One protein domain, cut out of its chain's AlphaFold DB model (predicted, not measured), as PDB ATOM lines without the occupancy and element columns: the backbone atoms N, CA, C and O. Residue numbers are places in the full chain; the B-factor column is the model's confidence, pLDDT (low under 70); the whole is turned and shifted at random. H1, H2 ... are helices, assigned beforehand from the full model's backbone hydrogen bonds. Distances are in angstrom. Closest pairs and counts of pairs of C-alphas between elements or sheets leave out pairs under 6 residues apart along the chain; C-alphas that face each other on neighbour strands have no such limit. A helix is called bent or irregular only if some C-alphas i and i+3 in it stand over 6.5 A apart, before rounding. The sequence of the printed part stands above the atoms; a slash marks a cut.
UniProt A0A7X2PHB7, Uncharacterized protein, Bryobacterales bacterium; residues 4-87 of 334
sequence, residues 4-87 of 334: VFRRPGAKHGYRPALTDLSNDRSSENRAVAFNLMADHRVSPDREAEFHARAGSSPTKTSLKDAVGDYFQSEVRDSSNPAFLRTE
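What this domain is: This is residues 4 to 87 of the 334 residues of an uncharacterized protein of Bryobacterales bacterium (UniProt A0A7X2PHB7). Four crossed helices are set round a common middle: H4, the longest, runs along one side, H3 crosses it steeply, and the hairpin of H1 and H2 closes the end where H4 begins, with H1 about perpendicular to H4. An unnamed tail, residues 77 to 87, follows H4 and folds back at the other end of the body. The printed part has 84 residues with four named helices, H1, H2, H3 and H4 along the chain, and no named strand; the class is all helix. The whole is compact, with a radius of gyration of the C-alphas of 12.6 A and spans of 36 by 26 by 20 A.

Where its parts are: Residues 4 to 14 come before the first helix. H1 is residues 15 to 22, 10.2 A from first to last C-alpha, and begins with C-alpha 15 at (-3.583, -3.209, 25.994). H2 is residues 27 to 38, 16.4 A long. H3 is residues 44 to 54, 14.7 A long, and begins with C-alpha 44 at (2.755, -7.913, 41.669). H4 is residues 60 to 76, 22.6 A long, and ends with C-alpha 76 at (-15.128, -2.511, 50.522). H4 is neither bent nor irregular, but only just: C-alphas 73 and 76 are 6.3 A apart.

How they stand to each other: H1 and H2 touch and form a helical hairpin, opposite ways at a steep tilt of 44 degrees. Their closest C-alphas are those of Ser 22 and Arg 30, 4.2 A apart, and H2 touches H1 with residues 29 to 34 alone. H1 also touches H4, about perpendicular at 85 degrees. The closest C-alphas there are those of Ala 17 and Lys 60, 4.5 A apart, and H4 takes part with residues 60 to 63 alone. H2 and H4 are near each other, with 8 pairs of C-alphas within 10 A. H3 touches H4 at a steep tilt of 57 degrees, opposite ways; the closest C-alphas are those of Ala 54 and Ala 66, 5.0 A apart. H3 is apart from H1 and from H2. Every O i to N i+4 pair is within hydrogen-bond range in H1 and H2, as are 6 of 7 in H3 and 12 of 13 in H4.

The domain as a whole: The C-alphas farthest apart are those of Arg 25 and Thr 86, at 37.5 A, while those of Val 4 and Glu 87, the first and last printed, are 17.3 A apart. The links from H1 to H2, from H2 to H3 and from H3 to H4 are tight, with 4, 5 and 5 residues. The printed part has no cut. The mean pLDDT of the printed part is 92.8; residues 9 to 11 are under 70.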
ATOM      1  N   VAL A   4       1.153  -1.748  32.478       92.00
ATOM      2  CA  VAL A   4       0.049  -1.841  33.443       92.00
ATOM      3  C   VAL A   4       0.688  -1.802  34.822       92.00
ATOM      4  O   VAL A   4       1.707  -2.456  35.030       92.00
ATOM      5  N   PHE A   5       0.191  -0.944  35.712       94.06
ATOM      6  CA  PHE A   5       0.799  -0.666  37.017       94.06
ATOM      7  C   PHE A   5       2.312  -0.391  36.917       94.06
ATOM      8  O   PHE A   5       3.126  -0.861  37.711       94.06
ATOM      9  N   ARG A   6       2.706   0.346  35.861       90.50
ATOM     10  CA  ARG A   6       4.093   0.664  35.468       90.50
ATOM     11  C   ARG A   6       5.003  -0.547  35.206       90.50
ATOM     12  O   ARG A   6       6.205  -0.373  35.008       90.50
ATOM     13  N   ARG A   7       4.465  -1.763  35.135       89.81
ATOM     14  CA  ARG A   7       5.230  -2.955  34.774       89.81
ATOM     15  C   ARG A   7       5.183  -3.181  33.264       89.81
ATOM     16  O   ARG A   7       4.104  -3.151  32.662       89.81
ATOM     17  N   PRO A   8       6.349  -3.341  32.614       83.19
ATOM     18  CA  PRO A   8       6.400  -3.647  31.199       83.19
ATOM     19  C   PRO A   8       5.933  -5.083  30.976       83.19
ATOM     20  O   PRO A   8       6.426  -6.015  31.599       83.19
ATOM     21  N   GLY A   9       5.006  -5.268  30.043       67.94
ATOM     22  CA  GLY A   9       4.575  -6.591  29.619       67.94
ATOM     23  C   GLY A   9       4.365  -6.592  28.118       67.94
ATOM     24  O   GLY A   9       3.427  -5.968  27.628       67.94
ATOM     25  N   ALA A  10       5.205  -7.316  27.374       51.28
ATOM     26  CA  ALA A  10       5.018  -7.503  25.931       51.28
ATOM     27  C   ALA A  10       3.679  -8.201  25.592       51.28
ATOM     28  O   ALA A  10       3.232  -8.137  24.450       51.28
ATOM     29  N   LYS A  11       3.038  -8.834  26.587       58.16
ATOM     30  CA  LYS A  11       1.799  -9.620  26.482       58.16
ATOM     31  C   LYS A  11       0.729  -9.221  27.505       58.16
ATOM     32  O   LYS A  11      -0.090 -10.053  27.877       58.16
ATOM     33  N   HIS A  12       0.731  -7.981  27.998       74.31
ATOM     34  CA  HIS A  12      -0.382  -7.545  28.847       74.31
ATOM     35  C   HIS A  12      -1.632  -7.409  27.972       74.31
ATOM     36  O   HIS A  12      -1.760  -6.444  27.213       74.31
ATOM     37  N   GLY A  13      -2.529  -8.399  28.015       87.12
ATOM     38  CA  GLY A  13      -3.710  -8.437  27.144       87.12
ATOM     39  C   GLY A  13      -4.758  -7.373  27.483       87.12
ATOM     40  O   GLY A  13      -5.769  -7.260  26.803       87.12
ATOM     41  N   TYR A  14      -4.474  -6.506  28.460       93.75
ATOM     42  CA  TYR A  14      -5.258  -5.305  28.754       93.75
ATOM     43  C   TYR A  14      -5.036  -4.195  27.731       93.75
ATOM     44  O   TYR A  14      -5.806  -3.236  27.693       93.75
ATOM     45  N   ARG A  15      -3.970  -4.279  26.921       93.31
ATOM     46  CA  ARG A  15      -3.583  -3.209  25.994       93.31
ATOM     47  C   ARG A  15      -4.728  -2.738  25.090       93.31
ATOM     48  O   ARG A  15      -4.873  -1.520  24.997       93.31
ATOM     49  N   PRO A  16      -5.535  -3.609  24.454       94.38
ATOM     50  CA  PRO A  16      -6.687  -3.166  23.670       94.38
ATOM     51  C   PRO A  16      -7.686  -2.370  24.521       94.38
ATOM     52  O   PRO A  16      -7.913  -1.197  24.238       94.38
ATOM     53  N   ALA A  17      -8.169  -2.934  25.635       96.25
ATOM     54  CA  ALA A  17      -9.141  -2.273  26.511       96.25
ATOM     55  C   ALA A  17      -8.647  -0.934  27.071       96.25
ATOM     56  O   ALA A  17      -9.388   0.047  27.072       96.25
ATOM     57  N   LEU A  18      -7.397  -0.867  27.530       95.19
ATOM     58  CA  LEU A  18      -6.805   0.363  28.057       95.19
ATOM     59  C   LEU A  18      -6.547   1.398  26.956       95.19
ATOM     60  O   LEU A  18      -6.696   2.591  27.209       95.19
ATOM     61  N   THR A  19      -6.224   0.968  25.731       94.38
ATOM     62  CA  THR A  19      -6.126   1.872  24.574       94.38
ATOM     63  C   THR A  19      -7.497   2.463  24.250       94.38
ATOM     64  O   THR A  19      -7.612   3.684  24.142       94.38
ATOM     65  N   ASP A  20      -8.542   1.638  24.190       95.19
ATOM     66  CA  ASP A  20      -9.914   2.088  23.939       95.19
ATOM     67  C   ASP A  20     -10.401   3.041  25.036       95.19
ATOM     68  O   ASP A  20     -10.906   4.127  24.752       95.19
ATOM     69  N   LEU A  21     -10.182   2.683  26.304       95.25
ATOM     70  CA  LEU A  21     -10.531   3.517  27.453       95.25
ATOM     71  C   LEU A  21      -9.771   4.846  27.471       95.25
ATOM     72  O   LEU A  21     -10.361   5.878  27.779       95.25
ATOM     73  N   SER A  22      -8.481   4.843  27.125       93.25
ATOM     74  CA  SER A  22      -7.662   6.063  27.078       93.25
ATOM     75  C   SER A  22      -8.092   7.043  25.980       93.25
ATOM     76  O   SER A  22      -7.827   8.241  26.095       93.25
ATOM     77  N   ASN A  23      -8.806   6.557  24.961       92.62
ATOM     78  CA  ASN A  23      -9.389   7.354  23.880       92.62
ATOM     79  C   ASN A  23     -10.902   7.574  24.045       92.62
ATOM     80  O   ASN A  23     -11.547   8.159  23.172       92.62
ATOM     81  N   ASP A  24     -11.481   7.127  25.161       92.88
ATOM     82  CA  ASP A  24     -12.918   7.185  25.389       92.88
ATOM     83  C   ASP A  24     -13.439   8.624  25.460       92.88
ATOM     84  O   ASP A  24     -12.739   9.546  25.889       92.88
ATOM     85  N   ARG A  25     -14.711   8.833  25.100       90.69
ATOM     86  CA  ARG A  25     -15.354  10.150  25.231       90.69
ATOM     87  C   ARG A  25     -15.493  10.569  26.697       90.69
ATOM     88  O   ARG A  25     -15.298  11.749  26.999       90.69
ATOM     89  N   SER A  26     -15.757   9.625  27.605       90.81
ATOM     90  CA  SER A  26     -15.800   9.894  29.042       90.81
ATOM     91  C   SER A  26     -14.407  10.210  29.571       90.81
ATOM     92  O   SER A  26     -13.480   9.406  29.488       90.81
ATOM     93  N   SER A  27     -14.265  11.394  30.158       89.06
ATOM     94  CA  SER A  27     -13.014  11.817  30.775       89.06
ATOM     95  C   SER A  27     -12.634  10.975  31.989       89.06
ATOM     96  O   SER A  27     -11.450  10.748  32.207       89.06
ATOM     97  N   GLU A  28     -13.619  10.468  32.728       89.94
ATOM     98  CA  GLU A  28     -13.393   9.558  33.852       89.94
ATOM     99  C   GLU A  28     -12.785   8.231  33.380       89.94
ATOM    100  O   GLU A  28     -11.769   7.801  33.920       89.94
ATOM    101  N   ASN A  29     -13.326   7.634  32.309       93.69
ATOM    102  CA  ASN A  29     -12.776   6.403  31.728       93.69
ATOM    103  C   ASN A  29     -11.316   6.583  31.292       93.69
ATOM    104  O   ASN A  29     -10.479   5.724  31.573       93.69
ATOM    105  N   ARG A  30     -10.998   7.719  30.654       92.81
ATOM    106  CA  ARG A  30      -9.613   8.039  30.283       92.81
ATOM    107  C   ARG A  30      -8.718   8.145  31.513       92.81
ATOM    108  O   ARG A  30      -7.631   7.574  31.521       92.81
ATOM    109  N   ALA A  31      -9.164   8.858  32.548       92.62
ATOM    110  CA  ALA A  31      -8.392   9.046  33.773       92.62
ATOM    111  C   ALA A  31      -8.084   7.723  34.474       92.62
ATOM    112  O   ALA A  31      -6.917   7.472  34.769       92.62
ATOM    113  N   VAL A  32      -9.087   6.863  34.667       94.69
ATOM    114  CA  VAL A  32      -8.882   5.550  35.293       94.69
ATOM    115  C   VAL A  32      -7.938   4.690  34.452       94.69
ATOM    116  O   VAL A  32      -7.026   4.087  35.008       94.69
ATOM    117  N   ALA A  33      -8.047   4.696  33.118       95.19
ATOM    118  CA  ALA A  33      -7.094   3.974  32.269       95.19
ATOM    119  C   ALA A  33      -5.652   4.470  32.439       95.19
ATOM    120  O   ALA A  33      -4.735   3.660  32.573       95.19
ATOM    121  N   PHE A  34      -5.431   5.789  32.477       94.00
ATOM    122  CA  PHE A  34      -4.098   6.329  32.755       94.00
ATOM    123  C   PHE A  34      -3.609   5.984  34.161       94.00
ATOM    124  O   PHE A  34      -2.431   5.667  34.318       94.00
ATOM    125  N   ASN A  35      -4.492   6.001  35.159       95.19
ATOM    126  CA  ASN A  35      -4.148   5.601  36.516       95.19
ATOM    127  C   ASN A  35      -3.733   4.121  36.563       95.19
ATOM    128  O   ASN A  35      -2.662   3.822  37.078       95.19
ATOM    129  N   LEU A  36      -4.496   3.212  35.944       95.88
ATOM    130  CA  LEU A  36      -4.154   1.785  35.849       95.88
ATOM    131  C   LEU A  36      -2.802   1.558  35.158       95.88
ATOM    132  O   LEU A  36      -2.046   0.682  35.559       95.88
ATOM    133  N   MET A  37      -2.449   2.352  34.143       94.56
ATOM    134  CA  MET A  37      -1.143   2.243  33.479       94.56
ATOM    135  C   MET A  37       0.020   2.786  34.326       94.56
ATOM    136  O   MET A  37       1.137   2.266  34.227       94.56
ATOM    137  N   ALA A  38      -0.220   3.828  35.133       93.44
ATOM    138  CA  ALA A  38       0.814   4.604  35.826       93.44
ATOM    139  C   ALA A  38       0.987   4.270  37.320       93.44
ATOM    140  O   ALA A  38       2.024   4.624  37.897       93.44
ATOM    141  N   ASP A  39       0.005   3.622  37.954       95.44
ATOM    142  CA  ASP A  39       0.023   3.340  39.391       95.44
ATOM    143  C   ASP A  39       0.977   2.191  39.728       95.44
ATOM    144  O   ASP A  39       0.613   1.022  39.786       95.44
ATOM    145  N   HIS A  40       2.237   2.545  39.950       94.44
ATOM    146  CA  HIS A  40       3.313   1.613  40.284       94.44
ATOM    147  C   HIS A  40       3.205   1.006  41.692       94.44
ATOM    148  O   HIS A  40       4.055   0.201  42.068       94.44
ATOM    149  N   ARG A  41       2.238   1.459  42.498       95.94
ATOM    150  CA  ARG A  41       2.089   1.091  43.911       95.94
ATOM    151  C   ARG A  41       1.289  -0.191  44.103       95.94
ATOM    152  O   ARG A  41       1.376  -0.790  45.168       95.94
ATOM    153  N   VAL A  42       0.537  -0.621  43.091       96.88
ATOM    154  CA  VAL A  42      -0.096  -1.945  43.082       96.88
ATOM    155  C   VAL A  42       1.015  -2.987  42.993       96.88
ATOM    156  O   VAL A  42       1.767  -2.985  42.017       96.88
ATOM    157  N   SER A  43       1.150  -3.853  43.994       95.81
ATOM    158  CA  SER A  43       2.174  -4.903  44.013       95.81
ATOM    159  C   SER A  43       1.921  -5.979  42.946       95.81
ATOM    160  O   SER A  43       0.813  -6.059  42.405       95.81
ATOM    161  N   PRO A  44       2.934  -6.795  42.594       95.19
ATOM    162  CA  PRO A  44       2.755  -7.913  41.669       95.19
ATOM    163  C   PRO A  44       1.661  -8.895  42.107       95.19
ATOM    164  O   PRO A  44       0.871  -9.321  41.271       95.19
ATOM    165  N   ASP A  45       1.561  -9.188  43.404       96.00
ATOM    166  CA  ASP A  45       0.574 -10.141  43.927       96.00
ATOM    167  C   ASP A  45      -0.852  -9.591  43.823       96.00
ATOM    168  O   ASP A  45      -1.750 -10.268  43.319       96.00
ATOM    169  N   ARG A  46      -1.053  -8.312  44.177       96.44
ATOM    170  CA  ARG A  46      -2.345  -7.634  43.984       96.44
ATOM    171  C   ARG A  46      -2.729  -7.535  42.507       96.44
ATOM    172  O   ARG A  46      -3.900  -7.674  42.162       96.44
ATOM    173  N   GLU A  47      -1.759  -7.310  41.619       95.50
ATOM    174  CA  GLU A  47      -2.008  -7.354  40.175       95.50
ATOM    175  C   GLU A  47      -2.393  -8.757  39.704       95.50
ATOM    176  O   GLU A  47      -3.301  -8.869  38.887       95.50
ATOM    177  N   ALA A  48      -1.741  -9.815  40.190       94.56
ATOM    178  CA  ALA A  48      -2.070 -11.190  39.824       94.56
ATOM    179  C   ALA A  48      -3.495 -11.566  40.264       94.56
ATOM    180  O   ALA A  48      -4.252 -12.156  39.491       94.56
ATOM    181  N   GLU A  49      -3.897 -11.151  41.466       95.19
ATOM    182  CA  GLU A  49      -5.261 -11.323  41.965       95.19
ATOM    183  C   GLU A  49      -6.294 -10.556  41.120       95.19
ATOM    184  O   GLU A  49      -7.341 -11.100  40.747       95.19
ATOM    185  N   PHE A  50      -5.994  -9.301  40.775       96.50
ATOM    186  CA  PHE A  50      -6.809  -8.521  39.846       96.50
ATOM    187  C   PHE A  50      -6.874  -9.188  38.463       96.50
ATOM    188  O   PHE A  50      -7.938  -9.252  37.845       96.50
ATOM    189  N   HIS A  51      -5.761  -9.757  37.995       95.00
ATOM    190  CA  HIS A  51      -5.678 -10.439  36.711       95.00
ATOM    191  C   HIS A  51      -6.553 -11.679  36.627       95.00
ATOM    192  O   HIS A  51      -7.199 -11.886  35.599       95.00
ATOM    193  N   ALA A  52      -6.658 -12.444  37.713       94.06
ATOM    194  CA  ALA A  52      -7.572 -13.576  37.790       94.06
ATOM    195  C   ALA A  52      -9.046 -13.175  37.564       94.06
ATOM    196  O   ALA A  52      -9.814 -13.978  37.041       94.06
ATOM    197  N   ARG A  53      -9.434 -11.933  37.901       94.81
ATOM    198  CA  ARG A  53     -10.797 -11.395  37.698       94.81
ATOM    199  C   ARG A  53     -10.976 -10.786  36.313       94.81
ATOM    200  O   ARG A  53     -11.958 -11.061  35.634       94.81
ATOM    201  N   ALA A  54     -10.017  -9.971  35.877       94.62
ATOM    202  CA  ALA A  54     -10.080  -9.298  34.581       94.62
ATOM    203  C   ALA A  54      -9.928 -10.262  33.390       94.62
ATOM    204  O   ALA A  54     -10.400  -9.967  32.291       94.62
ATOM    205  N   GLY A  55      -9.270 -11.406  33.590       92.62
ATOM    206  CA  GLY A  55      -8.941 -12.350  32.527       92.62
ATOM    207  C   GLY A  55      -7.772 -11.881  31.657       92.62
ATOM    208  O   GLY A  55      -7.218 -10.797  31.829       92.62
ATOM    209  N   SER A  56      -7.372 -12.716  30.696       90.44
ATOM    210  CA  SER A  56      -6.156 -12.485  29.907       90.44
ATOM    211  C   SER A  56      -6.292 -11.378  28.861       90.44
ATOM    212  O   SER A  56      -5.312 -10.684  28.610       90.44
ATOM    213  N   SER A  57      -7.484 -11.185  28.290       93.12
ATOM    214  CA  SER A  57      -7.769 -10.202  27.231       93.12
ATOM    215  C   SER A  57      -9.142  -9.546  27.441       93.12
ATOM    216  O   SER A  57     -10.081  -9.836  26.695       93.12
ATOM    217  N   PRO A  58      -9.306  -8.704  28.475       95.69
ATOM    218  CA  PRO A  58     -10.579  -8.066  28.760       95.69
ATOM    219  C   PRO A  58     -10.985  -7.097  27.648       95.69
ATOM    220  O   PRO A  58     -10.154  -6.459  27.000       95.69
ATOM    221  N   THR A  59     -12.293  -6.931  27.491       96.62
ATOM    222  CA  THR A  59     -12.884  -5.784  26.798       96.62
ATOM    223  C   THR A  59     -12.854  -4.549  27.704       96.62
ATOM    224  O   THR A  59     -12.598  -4.646  28.906       96.62
ATOM    225  N   LYS A  60     -13.183  -3.369  27.164       95.94
ATOM    226  CA  LYS A  60     -13.392  -2.165  27.981       95.94
ATOM    227  C   LYS A  60     -14.401  -2.399  29.115       95.94
ATOM    228  O   LYS A  60     -14.160  -1.947  30.229       95.94
ATOM    229  N   THR A  61     -15.523  -3.054  28.824       96.62
ATOM    230  CA  THR A  61     -16.585  -3.284  29.813       96.62
ATOM    231  C   THR A  61     -16.125  -4.270  30.876       96.62
ATOM    232  O   THR A  61     -16.107  -3.914  32.045       96.62
ATOM    233  N   SER A  62     -15.602  -5.430  30.476       96.62
ATOM    234  CA  SER A  62     -15.149  -6.432  31.447       96.62
ATOM    235  C   SER A  62     -13.967  -5.957  32.300       96.62
ATOM    236  O   SER A  62     -13.851  -6.364  33.447       96.62
ATOM    237  N   LEU A  63     -13.101  -5.069  31.788       97.38
ATOM    238  CA  LEU A  63     -12.048  -4.456  32.606       97.38
ATOM    239  C   LEU A  63     -12.623  -3.511  33.671       97.38
ATOM    240  O   LEU A  63     -12.120  -3.473  34.790       97.38
ATOM    241  N   LYS A  64     -13.667  -2.744  33.328       97.44
ATOM    242  CA  LYS A  64     -14.375  -1.889  34.290       97.44
ATOM    243  C   LYS A  64     -15.047  -2.713  35.375       97.44
ATOM    244  O   LYS A  64     -14.890  -2.392  36.550       97.44
ATOM    245  N   ASP A  65     -15.758  -3.752  34.956       97.56
ATOM    246  CA  ASP A  65     -16.478  -4.647  35.855       97.56
ATOM    247  C   ASP A  65     -15.484  -5.330  36.796       97.56
ATOM    248  O   ASP A  65     -15.644  -5.234  38.004       97.56
ATOM    249  N   ALA A  66     -14.353  -5.832  36.287       97.69
ATOM    250  CA  ALA A  66     -13.307  -6.431  37.116       97.69
ATOM    251  C   ALA A  66     -12.702  -5.470  38.158       97.69
ATOM    252  O   ALA A  66     -12.363  -5.898  39.261       97.69
ATOM    253  N   VAL A  67     -12.553  -4.176  37.841       97.88
ATOM    254  CA  VAL A  67     -12.123  -3.169  38.832       97.88
ATOM    255  C   VAL A  67     -13.210  -2.945  39.883       97.88
ATOM    256  O   VAL A  67     -12.891  -2.824  41.065       97.88
ATOM    257  N   GLY A  68     -14.478  -2.895  39.468       96.75
ATOM    258  CA  GLY A  68     -15.622  -2.796  40.376       96.75
ATOM    259  C   GLY A  68     -15.719  -4.001  41.311       96.75
ATOM    260  O   GLY A  68     -15.809  -3.821  42.522       96.75
ATOM    261  N   ASP A  69     -15.607  -5.207  40.763       97.12
ATOM    262  CA  ASP A  69     -15.667  -6.469  41.496       97.12
ATOM    263  C   ASP A  69     -14.507  -6.596  42.483       97.12
ATOM    264  O   ASP A  69     -14.728  -6.933  43.647       97.12
ATOM    265  N   TYR A  70     -13.277  -6.276  42.058       97.69
ATOM    266  CA  TYR A  70     -12.116  -6.242  42.951       97.69
ATOM    267  C   TYR A  70     -12.335  -5.246  44.094       97.69
ATOM    268  O   TYR A  70     -12.163  -5.598  45.255       97.69
ATOM    269  N   PHE A  71     -12.754  -4.012  43.794       96.38
ATOM    270  CA  PHE A  71     -13.015  -3.009  44.827       96.38
ATOM    271  C   PHE A  71     -14.103  -3.467  45.807       96.38
ATOM    272  O   PHE A  71     -13.931  -3.353  47.018       96.38
ATOM    273  N   GLN A  72     -15.207  -4.025  45.313       94.31
ATOM    274  CA  GLN A  72     -16.306  -4.447  46.174       94.31
ATOM    275  C   GLN A  72     -15.891  -5.612  47.085       94.31
ATOM    276  O   GLN A  72     -16.076  -5.529  48.298       94.31
ATOM    277  N   SER A  73     -15.294  -6.663  46.514       94.25
ATOM    278  CA  SER A  73     -14.955  -7.902  47.235       94.25
ATOM    279  C   SER A  73     -13.699  -7.791  48.097       94.25
ATOM    280  O   SER A  73     -13.695  -8.252  49.237       94.25
ATOM    281  N   GLU A  74     -12.646  -7.158  47.583       95.62
ATOM    282  CA  GLU A  74     -11.335  -7.150  48.231       95.62
ATOM    283  C   GLU A  74     -11.093  -5.907  49.077       95.62
ATOM    284  O   GLU A  74     -10.224  -5.934  49.942       95.62
ATOM    285  N   VAL A  75     -11.821  -4.811  48.850       95.00
ATOM    286  CA  VAL A  75     -11.560  -3.529  49.526       95.00
ATOM    287  C   VAL A  75     -12.737  -3.097  50.394       95.00
ATOM    288  O   VAL A  75     -12.534  -2.755  51.557       95.00
ATOM    289  N   ARG A  76     -13.959  -3.090  49.851       91.69
ATOM    290  CA  ARG A  76     -15.128  -2.511  50.522       91.69
ATOM    291  C   ARG A  76     -15.773  -3.447  51.540       91.69
ATOM    292  O   ARG A  76     -16.001  -3.027  52.670       91.69
ATOM    293  N   ASP A  77     -16.060  -4.678  51.128       89.50
ATOM    294  CA  ASP A  77     -16.850  -5.629  51.921       89.50
ATOM    295  C   ASP A  77     -15.974  -6.660  52.656       89.50
ATOM    296  O   ASP A  77     -16.485  -7.552  53.335       89.50
ATOM    297  N   SER A  78     -14.648  -6.558  52.535       90.38
ATOM    298  CA  SER A  78     -13.713  -7.476  53.186       90.38
ATOM    299  C   SER A  78     -13.457  -7.085  54.643       90.38
ATOM    300  O   SER A  78     -13.193  -5.923  54.951       90.38
ATOM    301  N   SER A  79     -13.444  -8.069  55.547       89.38
ATOM    302  CA  SER A  79     -12.958  -7.886  56.924       89.38
ATOM    303  C   SER A  79     -11.433  -7.743  57.001       89.38
ATOM    304  O   SER A  79     -10.923  -7.185  57.972       89.38
ATOM    305  N   ASN A  80     -10.719  -8.186  55.959       92.81
ATOM    306  CA  ASN A  80      -9.289  -7.969  55.759       92.81
ATOM    307  C   ASN A  80      -9.037  -7.337  54.373       92.81
ATOM    308  O   ASN A  80      -8.631  -8.040  53.432       92.81
ATOM    309  N   PRO A  81      -9.330  -6.029  54.220       95.38
ATOM    310  CA  PRO A  81      -9.186  -5.329  52.953       95.38
ATOM    311  C   PRO A  81      -7.791  -5.465  52.347       95.38
ATOM    312  O   PRO A  81      -6.793  -5.437  53.060       95.38
ATOM    313  N   ALA A  82      -7.703  -5.530  51.020       96.81
ATOM    314  CA  ALA A  82      -6.453  -5.725  50.287       96.81
ATOM    315  C   ALA A  82      -5.366  -4.687  50.603       96.81
ATOM    316  O   ALA A  82      -4.182  -4.986  50.467       96.81
ATOM    317  N   PHE A  83      -5.740  -3.478  51.036       96.44
ATOM    318  CA  PHE A  83      -4.767  -2.471  51.453       96.44
ATOM    319  C   PHE A  83      -4.135  -2.745  52.829       96.44
ATOM    320  O   PHE A  83      -3.074  -2.191  53.081       96.44
ATOM    321  N   LEU A  84      -4.730  -3.588  53.683       96.06
ATOM    322  CA  LEU A  84      -4.162  -4.002  54.979       96.06
ATOM    323  C   LEU A  84      -3.262  -5.240  54.877       96.06
ATOM    324  O   LEU A  84      -2.547  -5.570  55.818       96.06
ATOM    325  N   ARG A  85      -3.321  -5.972  53.762       96.56
ATOM    326  CA  ARG A  85      -2.587  -7.231  53.616       96.56
ATOM    327  C   ARG A  85      -1.096  -6.979  53.383       96.56
ATOM    328  O   ARG A  85      -0.691  -5.914  52.909       96.56
ATOM    329  N   THR A  86      -0.274  -7.983  53.673       96.00
ATOM    330  CA  THR A  86       1.193  -7.908  53.574       96.00
ATOM    331  C   THR A  86       1.682  -7.562  52.170       96.00
ATOM    332  O   THR A  86       2.679  -6.864  52.014       96.00
ATOM    333  N   GLU A  87       0.942  -7.941  51.127       95.50
ATOM    334  CA  GLU A  87       1.252  -7.610  49.734       95.50
ATOM    335  C   GLU A  87       1.206  -6.094  49.462       95.50
ATOM    336  O   GLU A  87       1.678  -5.641  48.415       95.50
TER     337      GLU A  87